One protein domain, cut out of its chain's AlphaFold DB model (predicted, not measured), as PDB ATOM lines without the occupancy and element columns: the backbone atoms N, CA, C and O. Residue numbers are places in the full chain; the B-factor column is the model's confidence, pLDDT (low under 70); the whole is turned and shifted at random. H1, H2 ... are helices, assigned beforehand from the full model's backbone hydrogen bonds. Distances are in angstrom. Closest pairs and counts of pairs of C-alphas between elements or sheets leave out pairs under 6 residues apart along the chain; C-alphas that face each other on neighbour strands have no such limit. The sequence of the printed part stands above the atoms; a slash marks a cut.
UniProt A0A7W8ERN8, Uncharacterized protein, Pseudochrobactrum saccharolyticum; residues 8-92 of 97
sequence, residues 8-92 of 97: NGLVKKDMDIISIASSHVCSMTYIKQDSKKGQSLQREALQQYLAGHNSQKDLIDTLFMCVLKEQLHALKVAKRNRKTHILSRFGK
ATOM      1  N   ASN A   8     161.228 116.748  69.872       60.53
ATOM      2  CA  ASN A   8     161.531 116.894  71.293       60.53
ATOM      3  C   ASN A   8     160.849 118.120  71.920       60.53
ATOM      4  O   ASN A   8     160.497 118.086  73.097       60.53
ATOM      5  N   GLY A   9     160.653 119.199  71.159       62.25
ATOM      6  CA  GLY A   9     159.936 120.389  71.623       62.25
ATOM      7  C   GLY A   9     158.425 120.181  71.721       62.25
ATOM      8  O   GLY A   9     157.797 120.748  72.610       62.25
ATOM      9  N   LEU A  10     157.855 119.352  70.842       62.25
ATOM     10  CA  LEU A  10     156.429 119.016  70.862       62.25
ATOM     11  C   LEU A  10     156.097 118.120  72.066       62.25
ATOM     12  O   LEU A  10     155.251 118.478  72.875       62.25
ATOM     13  N   VAL A  11     156.882 117.057  72.276       72.50
ATOM     14  CA  VAL A  11     156.701 116.124  73.404       72.50
ATOM     15  C   VAL A  11     156.835 116.818  74.765       72.50
ATOM     16  O   VAL A  11     156.114 116.477  75.700       72.50
ATOM     17  N   LYS A  12     157.730 117.809  74.898       77.50
ATOM     18  CA  LYS A  12     157.849 118.596  76.138       77.50
ATOM     19  C   LYS A  12     156.589 119.410  76.428       77.50
ATOM     20  O   LYS A  12     156.079 119.341  77.537       77.50
ATOM     21  N   LYS A  13     156.062 120.119  75.425       79.94
ATOM     22  CA  LYS A  13     154.832 120.914  75.573       79.94
ATOM     23  C   LYS A  13     153.629 120.044  75.928       79.94
ATOM     24  O   LYS A  13     152.853 120.410  76.802       79.94
ATOM     25  N   ASP A  14     153.514 118.885  75.289       83.50
ATOM     26  CA  ASP A  14     152.450 117.916  75.556       83.50
ATOM     27  C   ASP A  14     152.502 117.421  77.013       83.50
ATOM     28  O   ASP A  14     151.493 117.400  77.719       83.50
ATOM     29  N   MET A  15     153.701 117.086  77.500       85.38
ATOM     30  CA  MET A  15     153.907 116.658  78.887       85.38
ATOM     31  C   MET A  15     153.661 117.781  79.900       85.38
ATOM     32  O   MET A  15     153.126 117.510  80.976       85.38
ATOM     33  N   ASP A  16     153.988 119.029  79.559       89.25
ATOM     34  CA  ASP A  16     153.691 120.188  80.405       89.25
ATOM     35  C   ASP A  16     152.176 120.384  80.555       89.25
ATOM     36  O   ASP A  16     151.694 120.577  81.670       89.25
ATOM     37  N   ILE A  17     151.404 120.247  79.469       88.75
ATOM     38  CA  ILE A  17     149.933 120.327  79.502       88.75
ATOM     39  C   ILE A  17     149.350 119.259  80.440       88.75
ATOM     40  O   ILE A  17     148.523 119.575  81.300       88.75
ATOM     41  N   ILE A  18     149.811 118.010  80.321       89.94
ATOM     42  CA  ILE A  18     149.373 116.889  81.170       89.94
ATOM     43  C   ILE A  18     149.744 117.137  82.639       89.94
ATOM     44  O   ILE A  18     148.927 116.935  83.545       89.94
ATOM     45  N   SER A  19     150.974 117.586  82.890       91.06
ATOM     46  CA  SER A  19     151.481 117.870  84.234       91.06
ATOM     47  C   SER A  19     150.693 118.997  84.903       91.06
ATOM     48  O   SER A  19     150.216 118.841  86.027       91.06
ATOM     49  N   ILE A  20     150.454 120.099  84.187       92.25
ATOM     50  CA  ILE A  20     149.677 121.236  84.691       92.25
ATOM     51  C   ILE A  20     148.234 120.813  84.977       92.25
ATOM     52  O   ILE A  20     147.719 121.112  86.054       92.25
ATOM     53  N   ALA A  21     147.590 120.086  84.058       92.62
ATOM     54  CA  ALA A  21     146.216 119.630  84.245       92.62
ATOM     55  C   ALA A  21     146.079 118.704  85.464       92.62
ATOM     56  O   ALA A  21     145.234 118.928  86.333       92.62
ATOM     57  N   SER A  22     146.949 117.697  85.571       93.00
ATOM     58  CA  SER A  22     146.937 116.754  86.695       93.00
ATOM     59  C   SER A  22     147.273 117.422  88.032       93.00
ATOM     60  O   SER A  22     146.592 117.161  89.025       93.00
ATOM     61  N   SER A  23     148.252 118.332  88.063       92.94
ATOM     62  CA  SER A  23     148.603 119.112  89.256       92.94
ATOM     63  C   SER A  23     147.448 120.010  89.699       92.94
ATOM     64  O   SER A  23     147.136 120.082  90.891       92.94
ATOM     65  N   HIS A  24     146.777 120.669  88.751       94.00
ATOM     66  CA  HIS A  24     145.636 121.531  89.040       94.00
ATOM     67  C   HIS A  24     144.487 120.740  89.676       94.00
ATOM     68  O   HIS A  24     143.978 121.116  90.732       94.00
ATOM     69  N   VAL A  25     144.126 119.594  89.092       93.19
ATOM     70  CA  VAL A  25     143.064 118.733  89.631       93.19
ATOM     71  C   VAL A  25     143.453 118.150  90.990       93.19
ATOM     72  O   VAL A  25     142.620 118.135  91.898       93.19
ATOM     73  N   CYS A  26     144.708 117.731  91.178       93.25
ATOM     74  CA  CYS A  26     145.210 117.276  92.479       93.25
ATOM     75  C   CYS A  26     145.038 118.355  93.559       93.25
ATOM     76  O   CYS A  26     144.482 118.073  94.622       93.25
ATOM     77  N   SER A  27     145.431 119.597  93.260       93.38
ATOM     78  CA  SER A  27     145.272 120.736  94.169       93.38
ATOM     79  C   SER A  27     143.803 121.007  94.502       93.38
ATOM     80  O   SER A  27     143.453 121.146  95.671       93.38
ATOM     81  N   MET A  28     142.928 121.039  93.493       93.00
ATOM     82  CA  MET A  28     141.497 121.335  93.664       93.00
ATOM     83  C   MET A  28     140.742 120.258  94.453       93.00
ATOM     84  O   MET A  28     139.729 120.540  95.089       93.00
ATOM     85  N   THR A  29     141.217 119.015  94.405       91.12
ATOM     86  CA  THR A  29     140.560 117.859  95.034       91.12
ATOM     87  C   THR A  29     141.248 117.402  96.319       91.12
ATOM     88  O   THR A  29     140.845 116.395  96.902       91.12
ATOM     89  N   TYR A  30     142.266 118.143  96.778       92.50
ATOM     90  CA  TYR A  30     143.098 117.811  97.940       92.50
ATOM     91  C   TYR A  30     143.748 116.417  97.845       92.50
ATOM     92  O   TYR A  30     144.013 115.757  98.855       92.50
ATOM     93  N   ILE A  31     144.007 115.948  96.624       90.12
ATOM     94  CA  ILE A  31     144.720 114.699  96.366       90.12
ATOM     95  C   ILE A  31     146.215 115.014  96.335       90.12
ATOM     96  O   ILE A  31     146.678 115.822  95.538       90.12
ATOM     97  N   LYS A  32     146.995 114.343  97.186       91.25
ATOM     98  CA  LYS A  32     148.459 114.437  97.128       91.25
ATOM     99  C   LYS A  32     148.965 113.831  95.819       91.25
ATOM    100  O   LYS A  32     148.633 112.679  95.526       91.25
ATOM    101  N   GLN A  33     149.799 114.560  95.087       87.56
ATOM    102  CA  GLN A  33     150.328 114.123  93.791       87.56
ATOM    103  C   GLN A  33     151.143 112.823  93.899       87.56
ATOM    104  O   GLN A  33     150.920 111.894  93.128       87.56
ATOM    105  N   ASP A  34     151.964 112.690  94.944       89.69
ATOM    106  CA  ASP A  34     152.774 111.484  95.191       89.69
ATOM    107  C   ASP A  34     151.965 110.288  95.711       89.69
ATOM    108  O   ASP A  34     152.485 109.181  95.862       89.69
ATOM    109  N   SER A  35     150.678 110.481  96.017       92.25
ATOM    110  CA  SER A  35     149.828 109.374  96.442       92.25
ATOM    111  C   SER A  35     149.501 108.453  95.270       92.25
ATOM    112  O   SER A  35     149.471 108.866  94.112       92.25
ATOM    113  N   LYS A  36     149.116 107.210  95.578       92.44
ATOM    114  CA  LYS A  36     148.600 106.268  94.571       92.44
ATOM    115  C   LYS A  36     147.471 106.873  93.722       92.44
ATOM    116  O   LYS A  36     147.390 106.594  92.531       92.44
ATOM    117  N   LYS A  37     146.616 107.715  94.321       88.75
ATOM    118  CA  LYS A  37     145.544 108.420  93.602       88.75
ATOM    119  C   LYS A  37     146.083 109.514  92.683       88.75
ATOM    120  O   LYS A  37     145.627 109.599  91.553       88.75
ATOM    121  N   GLY A  38     147.059 110.300  93.137       89.81
ATOM    122  CA  GLY A  38     147.706 111.324  92.311       89.81
ATOM    123  C   GLY A  38     148.431 110.718  91.105       89.81
ATOM    124  O   GLY A  38     148.198 111.135  89.974       89.81
ATOM    125  N   GLN A  39     149.192 109.639  91.316       91.62
ATOM    126  CA  GLN A  39     149.833 108.890  90.227       91.62
ATOM    127  C   GLN A  39     148.815 108.281  89.252       91.62
ATOM    128  O   GLN A  39     149.038 108.282  88.042       91.62
ATOM    129  N   SER A  40     147.687 107.769  89.756       91.50
ATOM    130  CA  SER A  40     146.596 107.273  88.907       91.50
ATOM    131  C   SER A  40     145.995 108.391  88.059       91.50
ATOM    132  O   SER A  40     145.753 108.191  86.875       91.50
ATOM    133  N   LEU A  41     145.804 109.574  88.644       91.56
ATOM    134  CA  LEU A  41     145.258 110.737  87.953       91.56
ATOM    135  C   LEU A  41     146.201 111.248  86.859       91.56
ATOM    136  O   LEU A  41     145.743 111.647  85.797       91.56
ATOM    137  N   GLN A  42     147.514 111.174  87.078       90.88
ATOM    138  CA  GLN A  42     148.508 111.505  86.056       90.88
ATOM    139  C   GLN A  42     148.491 110.514  84.880       90.88
ATOM    140  O   GLN A  42     148.617 110.924  83.727       90.88
ATOM    141  N   ARG A  43     148.301 109.214  85.147       91.56
ATOM    142  CA  ARG A  43     148.129 108.203  84.086       91.56
ATOM    143  C   ARG A  43     146.838 108.423  83.303       91.56
ATOM    144  O   ARG A  43     146.864 108.357  82.079       91.56
ATOM    145  N   GLU A  44     145.748 108.729  84.001       91.19
ATOM    146  CA  GLU A  44     144.470 109.078  83.379       91.19
ATOM    147  C   GLU A  44     144.620 110.333  82.508       91.19
ATOM    148  O   GLU A  44     144.182 110.344  81.366       91.19
ATOM    149  N   ALA A  45     145.323 111.361  82.993       92.06
ATOM    150  CA  ALA A  45     145.588 112.586  82.239       92.06
ATOM    151  C   ALA A  45     146.335 112.308  80.928       92.06
ATOM    152  O   ALA A  45     145.950 112.820  79.879       92.06
ATOM    153  N   LEU A  46     147.359 111.449  80.971       91.62
ATOM    154  CA  LEU A  46     148.067 110.999  79.773       91.62
ATOM    155  C   LEU A  46     147.134 110.240  78.819       91.62
ATOM    156  O   LEU A  46     147.171 110.472  77.614       91.62
ATOM    157  N   GLN A  47     146.282 109.356  79.336       91.31
ATOM    158  CA  GLN A  47     145.343 108.591  78.519       91.31
ATOM    159  C   GLN A  47     144.295 109.489  77.846       91.31
ATOM    160  O   GLN A  47     144.026 109.316  76.660       91.31
ATOM    161  N   GLN A  48     143.740 110.464  78.569       90.75
ATOM    162  CA  GLN A  48     142.780 111.427  78.023       90.75
ATOM    163  C   GLN A  48     143.431 112.333  76.970       90.75
ATOM    164  O   GLN A  48     142.824 112.605  75.935       90.75
ATOM    165  N   TYR A  49     144.691 112.726  77.180       89.38
ATOM    166  CA  TYR A  49     145.463 113.471  76.186       89.38
ATOM    167  C   TYR A  49     145.631 112.658  74.899       89.38
ATOM    168  O   TYR A  49     145.291 113.117  73.816       89.38
ATOM    169  N   LEU A  50     146.051 111.395  75.014       87.25
ATOM    170  CA  LEU A  50     146.174 110.491  73.866       87.25
ATOM    171  C   LEU A  50     144.827 110.197  73.180       87.25
ATOM    172  O   LEU A  50     144.809 109.894  71.989       87.25
ATOM    173  N   ALA A  51     143.709 110.305  73.903       86.94
ATOM    174  CA  ALA A  51     142.357 110.149  73.366       86.94
ATOM    175  C   ALA A  51     141.849 111.382  72.589       86.94
ATOM    176  O   ALA A  51     140.745 111.345  72.046       86.94
ATOM    177  N   GLY A  52     142.642 112.456  72.502       83.00
ATOM    178  CA  GLY A  52     142.320 113.656  71.730       83.00
ATOM    179  C   GLY A  52     141.864 114.849  72.568       83.00
ATOM    180  O   GLY A  52     141.571 115.905  72.003       83.00
ATOM    181  N   HIS A  53     141.848 114.735  73.901       81.25
ATOM    182  CA  HIS A  53     141.674 115.886  74.788       81.25
ATOM    183  C   HIS A  53     143.001 116.648  74.897       81.25
ATOM    184  O   HIS A  53     143.703 116.583  75.899       81.25
ATOM    185  N   ASN A  54     143.366 117.361  73.831       81.19
ATOM    186  CA  ASN A  54     144.687 117.992  73.710       81.19
ATOM    187  C   ASN A  54     144.747 119.398  74.335       81.19
ATOM    188  O   ASN A  54     145.811 120.007  74.419       81.19
ATOM    189  N   SER A  55     143.602 119.935  74.763       87.56
ATOM    190  CA  SER A  55     143.517 121.215  75.463       87.56
ATOM    191  C   SER A  55     143.675 121.011  76.965       87.56
ATOM    192  O   SER A  55     143.024 120.151  77.559       87.56
ATOM    193  N   GLN A  56     144.478 121.863  77.605       87.75
ATOM    194  CA  GLN A  56     144.634 121.878  79.062       87.75
ATOM    195  C   GLN A  56     143.284 122.001  79.781       87.75
ATOM    196  O   GLN A  56     143.058 121.326  80.783       87.75
ATOM    197  N   LYS A  57     142.385 122.855  79.276       90.50
ATOM    198  CA  LYS A  57     141.066 123.066  79.880       90.50
ATOM    199  C   LYS A  57     140.224 121.792  79.815       90.50
ATOM    200  O   LYS A  57     139.699 121.366  80.836       90.50
ATOM    201  N   ASP A  58     140.168 121.161  78.644       90.56
ATOM    202  CA  ASP A  58     139.368 119.952  78.439       90.56
ATOM    203  C   ASP A  58     139.897 118.787  79.282       90.56
ATOM    204  O   ASP A  58     139.114 118.030  79.859       90.56
ATOM    205  N   LEU A  59     141.223 118.670  79.413       91.19
ATOM    206  CA  LEU A  59     141.849 117.713  80.325       91.19
ATOM    207  C   LEU A  59     141.458 117.958  81.777       91.19
ATOM    208  O   LEU A  59     141.074 117.013  82.464       91.19
ATOM    209  N   ILE A  60     141.548 119.205  82.246       93.56
ATOM    210  CA  ILE A  60     141.161 119.564  83.614       93.56
ATOM    211  C   ILE A  60     139.696 119.198  83.848       93.56
ATOM    212  O   ILE A  60     139.410 118.485  84.808       93.56
ATOM    213  N   ASP A  61     138.793 119.620  82.964       93.25
ATOM    214  CA  ASP A  61     137.357 119.370  83.097       93.25
ATOM    215  C   ASP A  61     137.057 117.862  83.115       93.25
ATOM    216  O   ASP A  61     136.312 117.375  83.970       93.25
ATOM    217  N   THR A  62     137.698 117.094  82.230       92.81
ATOM    218  CA  THR A  62     137.517 115.637  82.130       92.81
ATOM    219  C   THR A  62     138.011 114.919  83.385       92.81
ATOM    220  O   THR A  62     137.277 114.134  83.992       92.81
ATOM    221  N   LEU A  63     139.234 115.220  83.824       92.44
ATOM    222  CA  LEU A  63     139.841 114.616  85.012       92.44
ATOM    223  C   LEU A  63     139.084 114.994  86.284       92.44
ATOM    224  O   LEU A  63     138.819 114.136  87.129       92.44
ATOM    225  N   PHE A  64     138.691 116.259  86.411       93.56
ATOM    226  CA  PHE A  64     137.920 116.740  87.548       93.56
ATOM    227  C   PHE A  64     136.556 116.047  87.624       93.56
ATOM    228  O   PHE A  64     136.166 115.556  88.686       93.56
ATOM    229  N   MET A  65     135.866 115.902  86.489       93.19
ATOM    230  CA  MET A  65     134.610 115.156  86.411       93.19
ATOM    231  C   MET A  65     134.770 113.685  86.805       93.19
ATOM    232  O   MET A  65     133.900 113.148  87.496       93.19
ATOM    233  N   CYS A  66     135.865 113.028  86.415       91.50
ATOM    234  CA  CYS A  66     136.160 111.659  86.847       91.50
ATOM    235  C   CYS A  66     136.304 111.569  88.372       91.50
ATOM    236  O   CYS A  66     135.621 110.759  89.004       91.50
ATOM    237  N   VAL A  67     137.093 112.459  88.985       93.38
ATOM    238  CA  VAL A  67     137.276 112.475  90.446       93.38
ATOM    239  C   VAL A  67     135.954 112.721  91.178       93.38
ATOM    240  O   VAL A  67     135.637 112.018  92.141       93.38
ATOM    241  N   LEU A  68     135.144 113.676  90.718       92.62
ATOM    242  CA  LEU A  68     133.849 113.965  91.336       92.62
ATOM    243  C   LEU A  68     132.878 112.781  91.239       92.62
ATOM    244  O   LEU A  68     132.170 112.485  92.205       92.62
ATOM    245  N   LYS A  69     132.853 112.070  90.104       93.44
ATOM    246  CA  LYS A  69     132.030 110.860  89.935       93.44
ATOM    247  C   LYS A  69     132.435 109.766  90.922       93.44
ATOM    248  O   LYS A  69     131.557 109.168  91.550       93.44
ATOM    249  N   GLU A  70     133.733 109.534  91.103       91.12
ATOM    250  CA  GLU A  70     134.240 108.568  92.082       91.12
ATOM    251  C   GLU A  70     133.857 108.946  93.516       91.12
ATOM    252  O   GLU A  70     133.349 108.108  94.268       91.12
ATOM    253  N   GLN A  71     134.044 110.214  93.895       90.75
ATOM    254  CA  GLN A  71     133.676 110.709  95.223       90.75
ATOM    255  C   GLN A  71     132.170 110.575  95.472       90.75
ATOM    256  O   GLN A  71     131.752 110.079  96.520       90.75
ATOM    257  N   LEU A  72     131.341 110.937  94.490       93.94
ATOM    258  CA  LEU A  72     129.892 110.790  94.575       93.94
ATOM    259  C   LEU A  72     129.481 109.322  94.734       93.94
ATOM    260  O   LEU A  72     128.588 109.008  95.527       93.94
ATOM    261  N   HIS A  73     130.121 108.412  93.996       93.69
ATOM    262  CA  HIS A  73     129.876 106.981  94.132       93.69
ATOM    263  C   HIS A  73     130.240 106.485  95.539       93.69
ATOM    264  O   HIS A  73     129.415 105.840  96.192       93.69
ATOM    265  N   ALA A  74     131.418 106.853  96.049       91.12
ATOM    266  CA  ALA A  74     131.853 106.502  97.399       91.12
ATOM    267  C   ALA A  74     130.876 107.013  98.473       91.12
ATOM    268  O   ALA A  74     130.497 106.265  99.376       91.12
ATOM    269  N   LEU A  75     130.385 108.250  98.335       92.75
ATOM    270  CA  LEU A  75     129.380 108.824  99.233       92.75
ATOM    271  C   LEU A  75     128.043 108.073  99.174       92.75
ATOM    272  O   LEU A  75     127.436 107.805 100.214       92.75
ATOM    273  N   LYS A  76     127.580 107.684  97.978       94.50
ATOM    274  CA  LYS A  76     126.360 106.873  97.818       94.50
ATOM    275  C   LYS A  76     126.498 105.516  98.509       94.50
ATOM    276  O   LYS A  76     125.566 105.090  99.193       94.50
ATOM    277  N   VAL A  77     127.649 104.858  98.371       93.12
ATOM    278  CA  VAL A  77     127.943 103.585  99.049       93.12
ATOM    279  C   VAL A  77     127.981 103.776 100.566       93.12
ATOM    280  O   VAL A  77     127.291 103.055 101.285       93.12
ATOM    281  N   ALA A  78     128.681 104.797 101.063       90.88
ATOM    282  CA  ALA A  78     128.733 105.107 102.492       90.88
ATOM    283  C   ALA A  78     127.336 105.377 103.079       90.88
ATOM    284  O   ALA A  78     126.996 104.866 104.148       90.88
ATOM    285  N   LYS A  79     126.478 106.109 102.352       92.44
ATOM    286  CA  LYS A  79     125.079 106.347 102.743       92.44
ATOM    287  C   LYS A  79     124.278 105.045 102.834       92.44
ATOM    288  O   LYS A  79     123.532 104.861 103.797       92.44
ATOM    289  N   ARG A  80     124.431 104.136 101.863       89.44
ATOM    290  CA  ARG A  80     123.782 102.812 101.887       89.44
ATOM    291  C   ARG A  80     124.254 101.985 103.083       89.44
ATOM    292  O   ARG A  80     123.413 101.485 103.822       89.44
ATOM    293  N   ASN A  81     125.561 101.937 103.332       88.88
ATOM    294  CA  ASN A  81     126.149 101.200 104.455       88.88
ATOM    295  C   ASN A  81     125.718 101.766 105.817       88.88
ATOM    296  O   ASN A  81     125.452 101.025 106.762       88.88
ATOM    297  N   ARG A  82     125.573 103.092 105.929       86.25
ATOM    298  CA  ARG A  82     125.008 103.716 107.131       86.25
ATOM    299  C   ARG A  82     123.555 103.292 107.346       86.25
ATOM    300  O   ARG A  82     123.181 102.975 108.471       86.25
ATOM    301  N   LYS A  83     122.739 103.266 106.286       84.81
ATOM    302  CA  LYS A  83     121.338 102.826 106.365       84.81
ATOM    303  C   LYS A  83     121.240 101.369 106.827       84.81
ATOM    304  O   LYS A  83     120.448 101.087 107.721       84.81
ATOM    305  N   THR A  84     122.050 100.468 106.271       82.06
ATOM    306  CA  THR A  84     122.055  99.050 106.673       82.06
ATOM    307  C   THR A  84     122.495  98.871 108.125       82.06
ATOM    308  O   THR A  84     121.842  98.140 108.862       82.06
ATOM    309  N   HIS A  85     123.525  99.594 108.573       78.75
ATOM    310  CA  HIS A  85     123.986  99.554 109.963       78.75
ATOM    311  C   HIS A  85     122.959 100.117 110.963       78.75
ATOM    312  O   HIS A  85     122.819  99.610 112.073       78.75
ATOM    313  N   ILE A  86     122.210 101.159 110.589       81.81
ATOM    314  CA  ILE A  86     121.118 101.678 111.423       81.81
ATOM    315  C   ILE A  86     119.987 100.644 111.518       81.81
ATOM    316  O   ILE A  86     119.562 100.304 112.619       81.81
ATOM    317  N   LEU A  87     119.535 100.101 110.383       77.31
ATOM    318  CA  LEU A  87     118.461  99.103 110.347       77.31
ATOM    319  C   LEU A  87     118.822  97.830 111.128       77.31
ATOM    320  O   LEU A  87     117.979  97.307 111.853       77.31
ATOM    321  N   SER A  88     120.076  97.370 111.058       77.00
ATOM    322  CA  SER A  88     120.529  96.201 111.821       77.00
ATOM    323  C   SER A  88     120.582  96.446 113.334       77.00
ATOM    324  O   SER A  88     120.367  95.513 114.105       77.00
ATOM    325  N   ARG A  89     120.802  97.690 113.787       70.50
ATOM    326  CA  ARG A  89     120.708  98.056 115.213       70.50
ATOM    327  C   ARG A  89     119.267  98.133 115.719       70.50
ATOM    328  O   ARG A  89     119.019  97.758 116.861       70.50
ATOM    329  N   PHE A  90     118.323  98.584 114.893       64.25
ATOM    330  CA  PHE A  90     116.904  98.635 115.269       64.25
ATOM    331  C   PHE A  90     116.210  97.265 115.192       64.25
ATOM    332  O   PHE A  90     115.317  96.998 115.990       64.25
ATOM    333  N   GLY A  91     116.658  96.369 114.307       57.94
ATOM    334  CA  GLY A  91     116.138  94.999 114.207       57.94
ATOM    335  C   GLY A  91     116.508  94.079 115.379       57.94
ATOM    336  O   GLY A  91     115.823  93.091 115.602       57.94
ATOM    337  N   LYS A  92     117.547  94.407 116.163       56.19
ATOM    338  CA  LYS A  92     117.984  93.611 117.329       56.19
ATOM    339  C   LYS A  92     117.260  93.942 118.646       56.19
ATOM    340  O   LYS A  92     117.575  93.341 119.663       56.19
TER     341      LYS A  92
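This is residues 8 to 92 of the 97 residues of an uncharacterized protein of Pseudochrobactrum saccharolyticum (UniProt A0A7W8ERN8). The long helix H3 packs by its first part against H1 and H2 in a small three-helix body, and its residues 72 to 91 stick out as an arm. At the other end, residues 8 to 13 of H1 stick out. The 85 printed residues hold H1, H2, H3 in that order and no named strand: all helix. The whole is only just loose, close to extended, with a radius of gyration of the C-alphas of 17.8 A and spans of 68 by 24 by 17 A.

H3, residues 56 to 91, touches H1, residues 8 to 28, with residues 56 to 64 alone; the closest C-alphas, of Ile 60 and Ala 21, are 5.1 A apart. They run the same way at a shallow tilt of 32 degrees, only just short of steep. H2, residues 36 to 50, forms a helical hairpin with H3, a steep tilt of 44 degrees, opposite ways; the closest C-alphas, of Ala 45 and Leu 59, are 6.6 A apart. H1 touches H2 at a steep tilt of 46 degrees, opposite ways; the closest C-alphas, of Ser 22 and Gln 42, are 5.5 A apart. In H1, H2 and H3 every O i to N i+4 pair is within hydrogen-bond range.

H3 is 52.6 A long, ending at C-alpha 91 (116.138, 94.999, 114.207). H1, 30.4 A, begins at C-alpha 8 (161.531, 116.894, 71.293). H2 is 21.3 A long.

The C-alphas of Gly 9 and Lys 92, the two farthest apart, are 67.6 A apart. The printed part has no cut, and no link is long. Residues 8 to 10 and 90 to 92 have pLDDT under 70.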